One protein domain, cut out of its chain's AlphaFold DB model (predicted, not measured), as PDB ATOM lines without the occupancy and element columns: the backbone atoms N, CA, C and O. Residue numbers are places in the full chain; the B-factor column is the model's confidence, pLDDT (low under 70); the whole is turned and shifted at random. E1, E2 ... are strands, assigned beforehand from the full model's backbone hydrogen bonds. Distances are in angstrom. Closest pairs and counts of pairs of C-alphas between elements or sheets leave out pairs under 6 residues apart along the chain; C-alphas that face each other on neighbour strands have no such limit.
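AT A GLANCE: This is residues 66 to 128 of the 132 residues of the protein "uncharacterized protein LOC110770625" of Prunus avium (UniProt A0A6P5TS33). There is little regular structure: a small three-stranded sheet, E1 E2 E3, and a separate hairpin, E4 and E5, are joined by a long looping stretch, residues 90 to 113, of which 107 to 108 pair with 114 to 115 of E4. The 63 printed residues, under half in named elements, hold five named strands, E1 to E5 in chain order, both sheets antiparallel: all strand. The whole is compact, radius of gyration of the C-alphas 12.0 A, spanning 38 by 27 by 19 A.

HOW THE PARTS SIT: E1, residues 66 to 68, E2, 76 to 80, and E3, 85 to 89, form a meander, each strand the antiparallel neighbour of the one before. Within hydrogen-bond range are N 68 and O 77, 2.8 A, and N 87 and O 78, 2.8 A. E4, 114 to 118, and E5, 123 to 127, form a hairpin at 149 degrees, with N 114 and O 127 at 2.7 A. E1, E2 and E3 are apart from E4 and E5.

IN THESE COORDINATES: E2 measures 13.3 A, E3 12.8 A, E5 12.7 A, E4 12.2 A and E1 6.2 A. C-alpha 66 is at (143.282, 222.202, 241.708), C-alpha 127 at (148.717, 212.057, 231.437).

THE WHOLE: The farthest C-alphas, Gln 83 and Phe 121, are 38.1 A apart. The printed part has no cut; the link E3 to E4 is long. pLDDT is under 70 in 28 residues, among them 90 to 105.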
ATOM      1  N   LEU A  66     141.971 221.574 241.653       81.62
ATOM      2  CA  LEU A  66     143.282 222.202 241.708       81.62
ATOM      3  C   LEU A  66     144.360 221.124 241.708       81.62
ATOM      4  O   LEU A  66     144.265 220.148 242.449       81.62
ATOM      5  N   ILE A  67     145.397 221.305 240.898       78.81
ATOM      6  CA  ILE A  67     146.593 220.470 240.975       78.81
ATOM      7  C   ILE A  67     147.485 221.066 242.052       78.81
ATOM      8  O   ILE A  67     147.944 222.200 241.927       78.81
ATOM      9  N   ILE A  68     147.739 220.292 243.101       78.38
ATOM     10  CA  ILE A  68     148.766 220.598 244.087       78.38
ATOM     11  C   ILE A  68     150.035 219.871 243.630       78.38
ATOM     12  O   ILE A  68     150.087 218.631 243.684       78.38
ATOM     13  N   PRO A  69     151.039 220.611 243.131       69.44
ATOM     14  CA  PRO A  69     152.258 220.017 242.614       69.44
ATOM     15  C   PRO A  69     153.063 219.333 243.724       69.44
ATOM     16  O   PRO A  69     152.997 219.684 244.902       69.44
ATOM     17  N   ARG A  70     153.853 218.337 243.319       71.25
ATOM     18  CA  ARG A  70     154.792 217.618 244.187       71.25
ATOM     19  C   ARG A  70     155.859 218.579 244.728       71.25
ATOM     20  O   ARG A  70     156.515 219.258 243.944       71.25
ATOM     21  N   ASN A  71     156.114 218.544 246.038       58.84
ATOM     22  CA  ASN A  71     157.394 218.997 246.596       58.84
ATOM     23  C   ASN A  71     158.410 217.834 246.570       58.84
ATOM     24  O   ASN A  71     157.996 216.671 246.577       58.84
ATOM     25  N   ARG A  72     159.716 218.136 246.494       53.16
ATOM     26  CA  ARG A  72     160.840 217.190 246.316       53.16
ATOM     27  C   ARG A  72     160.570 215.847 247.019       53.16
ATOM     28  O   ARG A  72     160.604 215.765 248.237       53.16
ATOM     29  N   GLY A  73     160.273 214.797 246.245       54.97
ATOM     30  CA  GLY A  73     160.067 213.437 246.774       54.97
ATOM     31  C   GLY A  73     158.621 212.919 246.955       54.97
ATOM     32  O   GLY A  73     158.463 211.708 247.070       54.97
ATOM     33  N   GLY A  74     157.567 213.752 246.911       61.59
ATOM     34  CA  GLY A  74     156.188 213.347 247.290       61.59
ATOM     35  C   GLY A  74     155.181 213.009 246.166       61.59
ATOM     36  O   GLY A  74     155.390 213.299 244.998       61.59
ATOM     37  N   ARG A  75     154.026 212.403 246.464       69.06
ATOM     38  CA  ARG A  75     152.938 212.271 245.463       69.06
ATOM     39  C   ARG A  75     152.329 213.646 245.139       69.06
ATOM     40  O   ARG A  75     152.234 214.495 246.021       69.06
ATOM     41  N   GLY A  76     151.923 213.858 243.885       75.38
ATOM     42  CA  GLY A  76     151.055 214.987 243.535       75.38
ATOM     43  C   GLY A  76     149.643 214.744 244.067       75.38
ATOM     44  O   GLY A  76     149.278 213.606 244.381       75.38
ATOM     45  N   SER A  77     148.831 215.793 244.182       79.75
ATOM     46  CA  SER A  77     147.428 215.609 244.564       79.75
ATOM     47  C   SER A  77     146.486 216.523 243.797       79.75
ATOM     48  O   SER A  77     146.847 217.634 243.417       79.75
ATOM     49  N   LEU A  78     145.281 216.023 243.529       82.12
ATOM     50  CA  LEU A  78     144.167 216.815 243.031       82.12
ATOM     51  C   LEU A  78     143.319 217.236 244.215       82.12
ATOM     52  O   LEU A  78     142.842 216.390 244.965       82.12
ATOM     53  N   TYR A  79     143.098 218.529 244.375       83.19
ATOM     54  CA  TYR A  79     142.223 219.060 245.400       83.19
ATOM     55  C   TYR A  79     140.859 219.403 244.806       83.19
ATOM     56  O   TYR A  79     140.719 220.291 243.959       83.19
ATOM     57  N   GLY A  80     139.838 218.673 245.249       84.31
ATOM     58  CA  GLY A  80     138.449 218.944 244.921       84.31
ATOM     59  C   GLY A  80     137.907 220.055 245.806       84.31
ATOM     60  O   GLY A  80     137.540 219.793 246.949       84.31
ATOM     61  N   VAL A  81     137.811 221.272 245.266       80.31
ATOM     62  CA  VAL A  81     137.322 222.459 245.995       80.31
ATOM     63  C   VAL A  81     135.923 222.231 246.569       80.31
ATOM     64  O   VAL A  81     135.664 222.567 247.717       80.31
ATOM     65  N   THR A  82     135.041 221.589 245.801       78.94
ATOM     66  CA  THR A  82     133.660 221.293 246.218       78.94
ATOM     67  C   THR A  82     133.568 220.284 247.356       78.94
ATOM     68  O   THR A  82     132.618 220.327 248.126       78.94
ATOM     69  N   GLN A  83     134.529 219.364 247.460       77.75
ATOM     70  CA  GLN A  83     134.508 218.293 248.460       77.75
ATOM     71  C   GLN A  83     135.440 218.562 249.640       77.75
ATOM     72  O   GLN A  83     135.397 217.812 250.613       77.75
ATOM     73  N   GLY A  84     136.312 219.569 249.540       84.56
ATOM     74  CA  GLY A  84     137.377 219.813 250.511       84.56
ATOM     75  C   GLY A  84     138.343 218.632 250.647       84.56
ATOM     76  O   GLY A  84     138.879 218.395 251.725       84.56
ATOM     77  N   LYS A  85     138.519 217.834 249.583       84.38
ATOM     78  CA  LYS A  85     139.292 216.581 249.615       84.38
ATOM     79  C   LYS A  85     140.470 216.620 248.657       84.38
ATOM     80  O   LYS A  85     140.323 217.006 247.500       84.38
ATOM     81  N   ALA A  86     141.616 216.151 249.141       84.25
ATOM     82  CA  ALA A  86     142.794 215.889 248.331       84.25
ATOM     83  C   ALA A  86     142.825 214.414 247.907       84.25
ATOM     84  O   ALA A  86     142.732 213.510 248.736       84.25
ATOM     85  N   TYR A  87     142.983 214.176 246.611       80.12
ATOM     86  CA  TYR A  87     143.167 212.865 246.008       80.12
ATOM     87  C   TYR A  87     144.621 212.747 245.580       80.12
ATOM     88  O   TYR A  87     145.051 213.403 244.632       80.12
ATOM     89  N   SER A  88     145.396 211.936 246.295       78.19
ATOM     90  CA  SER A  88     146.777 211.658 245.913       78.19
ATOM     91  C   SER A  88     146.807 210.814 244.646       78.19
ATOM     92  O   SER A  88     146.120 209.794 244.578       78.19
ATOM     93  N   PHE A  89     147.650 211.183 243.693       73.06
ATOM     94  CA  PHE A  89     147.932 210.367 242.521       73.06
ATOM     95  C   PHE A  89     149.435 210.338 242.266       73.06
ATOM     96  O   PHE A  89     150.190 211.222 242.692       73.06
ATOM     97  N   GLU A  90     149.891 209.282 241.605       69.50
ATOM     98  CA  GLU A  90     151.285 209.193 241.206       69.50
ATOM     99  C   GLU A  90     151.474 209.999 239.927       69.50
ATOM    100  O   GLU A  90     151.044 209.602 238.849       69.50
ATOM    101  N   LEU A  91     152.096 211.169 240.067       65.31
ATOM    102  CA  LEU A  91     152.696 211.834 238.920       65.31
ATOM    103  C   LEU A  91     153.866 210.969 238.437       65.31
ATOM    104  O   LEU A  91     154.626 210.477 239.282       65.31
ATOM    105  N   PRO A  92     154.055 210.810 237.117       64.56
ATOM    106  CA  PRO A  92     155.226 210.123 236.589       64.56
ATOM    107  C   PRO A  92     156.516 210.723 237.161       64.56
ATOM    108  O   PRO A  92     156.584 211.925 237.423       64.56
ATOM    109  N   GLN A  93     157.553 209.903 237.365       58.91
ATOM    110  CA  GLN A  93     158.809 210.336 238.008       58.91
ATOM    111  C   GLN A  93     159.481 211.529 237.301       58.91
ATOM    112  O   GLN A  93     160.170 212.320 237.947       58.91
ATOM    113  N   HIS A  94     159.231 211.689 235.998       57.62
ATOM    114  CA  HIS A  94     159.691 212.804 235.161       57.62
ATOM    115  C   HIS A  94     158.632 213.906 234.972       57.62
ATOM    116  O   HIS A  94     158.694 214.669 234.009       57.62
ATOM    117  N   GLY A  95     157.639 213.965 235.861       58.25
ATOM    118  CA  GLY A  95     156.614 215.002 235.904       58.25
ATOM    119  C   GLY A  95     157.191 216.407 236.107       58.25
ATOM    120  O   GLY A  95     158.361 216.548 236.480       58.25
ATOM    121  N   PRO A  96     156.379 217.456 235.892       54.75
ATOM    122  CA  PRO A  96     156.835 218.831 236.006       54.75
ATOM    123  C   PRO A  96     157.324 219.082 237.433       54.75
ATOM    124  O   PRO A  96     156.570 218.969 238.404       54.75
ATOM    125  N   LYS A  97     158.615 219.391 237.559       58.28
ATOM    126  CA  LYS A  97     159.205 219.847 238.811       58.28
ATOM    127  C   LYS A  97     159.050 221.361 238.874       58.28
ATOM    128  O   LYS A  97     159.446 222.067 237.953       58.28
ATOM    129  N   TYR A  98     158.472 221.851 239.964       56.22
ATOM    130  CA  TYR A  98     158.370 223.285 240.237       56.22
ATOM    131  C   TYR A  98     159.575 223.807 241.041       56.22
ATOM    132  O   TYR A  98     159.470 224.844 241.692       56.22
ATOM    133  N   ASP A  99     160.720 223.107 241.031       50.75
ATOM    134  CA  ASP A  99     161.956 223.610 241.630       50.75
ATOM    135  C   ASP A  99     162.852 224.292 240.583       50.75
ATOM    136  O   ASP A  99     163.474 223.663 239.743       50.75
ATOM    137  N   ASN A 100     162.917 225.622 240.684       46.94
ATOM    138  CA  ASN A 100     163.881 226.529 240.054       46.94
ATOM    139  C   ASN A 100     163.930 226.585 238.509       46.94
ATOM    140  O   ASN A 100     164.442 225.706 237.829       46.94
ATOM    141  N   HIS A 101     163.513 227.744 237.987       49.25
ATOM    142  CA  HIS A 101     163.943 228.397 236.736       49.25
ATOM    143  C   HIS A 101     163.818 227.672 235.381       49.25
ATOM    144  O   HIS A 101     163.970 228.341 234.364       49.25
ATOM    145  N   ASN A 102     163.477 226.381 235.320       49.06
ATOM    146  CA  ASN A 102     163.308 225.642 234.061       49.06
ATOM    147  C   ASN A 102     162.034 224.777 234.034       49.06
ATOM    148  O   ASN A 102     162.000 223.696 233.445       49.06
ATOM    149  N   SER A 103     160.970 225.228 234.708       54.41
ATOM    150  CA  SER A 103     159.673 224.551 234.672       54.41
ATOM    151  C   SER A 103     158.999 224.818 233.326       54.41
ATOM    152  O   SER A 103     158.306 225.823 233.154       54.41
ATOM    153  N   TYR A 104     159.201 223.927 232.360       57.09
ATOM    154  CA  TYR A 104     158.379 223.894 231.156       57.09
ATOM    155  C   TYR A 104     156.908 223.751 231.583       57.09
ATOM    156  O   TYR A 104     156.560 222.846 232.344       57.09
ATOM    157  N   GLY A 105     156.065 224.702 231.176       65.81
ATOM    158  CA  GLY A 105     154.694 224.833 231.672       65.81
ATOM    159  C   GLY A 105     153.862 223.555 231.518       65.81
ATOM    160  O   GLY A 105     154.017 222.800 230.559       65.81
ATOM    161  N   CYS A 106     152.963 223.316 232.474       70.44
ATOM    162  CA  CYS A 106     151.940 222.281 232.365       70.44
ATOM    163  C   CYS A 106     150.656 222.904 231.811       70.44
ATOM    164  O   CYS A 106     150.180 223.913 232.333       70.44
ATOM    165  N   CYS A 107     150.090 222.290 230.773       74.88
ATOM    166  CA  CYS A 107     148.823 222.699 230.178       74.88
ATOM    167  C   CYS A 107     147.771 221.610 230.395       74.88
ATOM    168  O   CYS A 107     148.058 220.418 230.282       74.88
ATOM    169  N   SER A 108     146.533 222.017 230.665       76.50
ATOM    170  CA  SER A 108     145.405 221.105 230.863       76.50
ATOM    171  C   SER A 108     144.383 221.209 229.735       76.50
ATOM    172  O   SER A 108     144.043 222.305 229.294       76.50
ATOM    173  N   SER A 109     143.834 220.070 229.325       76.88
ATOM    174  CA  SER A 109     142.682 219.970 228.431       76.88
ATOM    175  C   SER A 109     141.375 219.903 229.224       76.88
ATOM    176  O   SER A 109     141.321 219.297 230.296       76.88
ATOM    177  N   CYS A 110     140.280 220.407 228.647       69.69
ATOM    178  CA  CYS A 110     138.921 220.214 229.175       69.69
ATOM    179  C   CYS A 110     138.482 218.735 229.227       69.69
ATOM    180  O   CYS A 110     137.527 218.397 229.924       69.69
ATOM    181  N   HIS A 111     139.205 217.841 228.546       72.44
ATOM    182  CA  HIS A 111     138.982 216.393 228.572       72.44
ATOM    183  C   HIS A 111     139.754 215.672 229.696       72.44
ATOM    184  O   HIS A 111     139.798 214.442 229.720       72.44
ATOM    185  N   GLY A 112     140.386 216.416 230.610       75.19
ATOM    186  CA  GLY A 112     141.117 215.865 231.757       75.19
ATOM    187  C   GLY A 112     142.550 215.418 231.454       75.19
ATOM    188  O   GLY A 112     143.204 214.861 232.329       75.19
ATOM    189  N   TRP A 113     143.050 215.664 230.241       82.19
ATOM    190  CA  TRP A 113     144.448 215.414 229.890       82.19
ATOM    191  C   TRP A 113     145.356 216.536 230.391       82.19
ATOM    192  O   TRP A 113     145.039 217.715 230.239       82.19
ATOM    193  N   LEU A 114     146.505 216.157 230.933       81.06
ATOM    194  CA  LEU A 114     147.606 217.026 231.312       81.06
ATOM    195  C   LEU A 114     148.755 216.798 230.341       81.06
ATOM    196  O   LEU A 114     149.221 215.671 230.178       81.06
ATOM    197  N   ALA A 115     149.194 217.877 229.707       81.44
ATOM    198  CA  ALA A 115     150.389 217.917 228.890       81.44
ATOM    199  C   ALA A 115     151.498 218.602 229.689       81.44
ATOM    200  O   ALA A 115     151.301 219.687 230.246       81.44
ATOM    201  N   TYR A 116     152.659 217.969 229.765       77.94
ATOM    202  CA  TYR A 116     153.844 218.567 230.368       77.94
ATOM    203  C   TYR A 116     155.093 218.072 229.652       77.94
ATOM    204  O   TYR A 116     155.104 217.003 229.042       77.94
ATOM    205  N   MET A 117     156.158 218.857 229.732       72.75
ATOM    206  CA  MET A 117     157.442 218.506 229.148       72.75
ATOM    207  C   MET A 117     158.375 218.018 230.255       72.75
ATOM    208  O   MET A 117     158.506 218.672 231.291       72.75
ATOM    209  N   GLY A 118     158.959 216.836 230.068       66.12
ATOM    210  CA  GLY A 118     159.767 216.162 231.082       66.12
ATOM    211  C   GLY A 118     161.181 215.843 230.600       66.12
ATOM    212  O   GLY A 118     161.384 215.483 229.440       66.12
ATOM    213  N   GLY A 119     162.139 215.912 231.527       63.75
ATOM    214  CA  GLY A 119     163.519 215.455 231.330       63.75
ATOM    215  C   GLY A 119     164.398 216.367 230.468       63.75
ATOM    216  O   GLY A 119     164.003 217.462 230.081       63.75
ATOM    217  N   GLU A 120     165.612 215.894 230.181       59.50
ATOM    218  CA  GLU A 120     166.627 216.613 229.390       59.50
ATOM    219  C   GLU A 120     166.298 216.669 227.885       59.50
ATOM    220  O   GLU A 120     166.821 217.516 227.169       59.50
ATOM    221  N   PHE A 121     165.395 215.804 227.403       59.78
ATOM    222  CA  PHE A 121     165.118 215.598 225.972       59.78
ATOM    223  C   PHE A 121     163.843 216.286 225.446       59.78
ATOM    224  O   PHE A 121     163.370 215.929 224.370       59.78
ATOM    225  N   LEU A 122     163.259 217.246 226.180       69.50
ATOM    226  CA  LEU A 122     162.039 217.975 225.772       69.50
ATOM    227  C   LEU A 122     160.862 217.050 225.378       69.50
ATOM    228  O   LEU A 122     160.080 217.359 224.478       69.50
ATOM    229  N   VAL A 123     160.710 215.901 226.045       74.50
ATOM    230  CA  VAL A 123     159.655 214.933 225.704       74.50
ATOM    231  C   VAL A 123     158.304 215.441 226.202       74.50
ATOM    232  O   VAL A 123     158.122 215.678 227.401       74.50
ATOM    233  N   LEU A 124     157.341 215.566 225.284       79.81
ATOM    234  CA  LEU A 124     155.950 215.862 225.616       79.81
ATOM    235  C   LEU A 124     155.280 214.612 226.193       79.81
ATOM    236  O   LEU A 124     155.150 213.592 225.522       79.81
ATOM    237  N   ASN A 125     154.828 214.713 227.434       79.00
ATOM    238  CA  ASN A 125     154.099 213.664 228.127       79.00
ATOM    239  C   ASN A 125     152.623 214.048 228.230       79.00
ATOM    240  O   ASN A 125     152.293 215.191 228.552       79.00
ATOM    241  N   LEU A 126     151.750 213.072 227.985       83.12
ATOM    242  CA  LEU A 126     150.305 213.173 228.160       83.12
ATOM    243  C   LEU A 126     149.879 212.245 229.291       83.12
ATOM    244  O   LEU A 126     150.185 211.057 229.274       83.12
ATOM    245  N   PHE A 127     149.159 212.790 230.261       78.44
ATOM    246  CA  PHE A 127     148.717 212.057 231.437       78.44
ATOM    247  C   PHE A 127     147.267 212.402 231.766       78.44
ATOM    248  O   PHE A 127     146.898 213.573 231.757       78.44
ATOM    249  N   ASN A 128     146.439 211.408 232.078       79.50
ATOM    250  CA  ASN A 128     145.065 211.630 232.518       79.50
ATOM    251  C   ASN A 128     144.841 210.967 233.888       79.50
ATOM    252  O   ASN A 128     144.722 209.741 233.962       79.50
TER     253      ASN A 128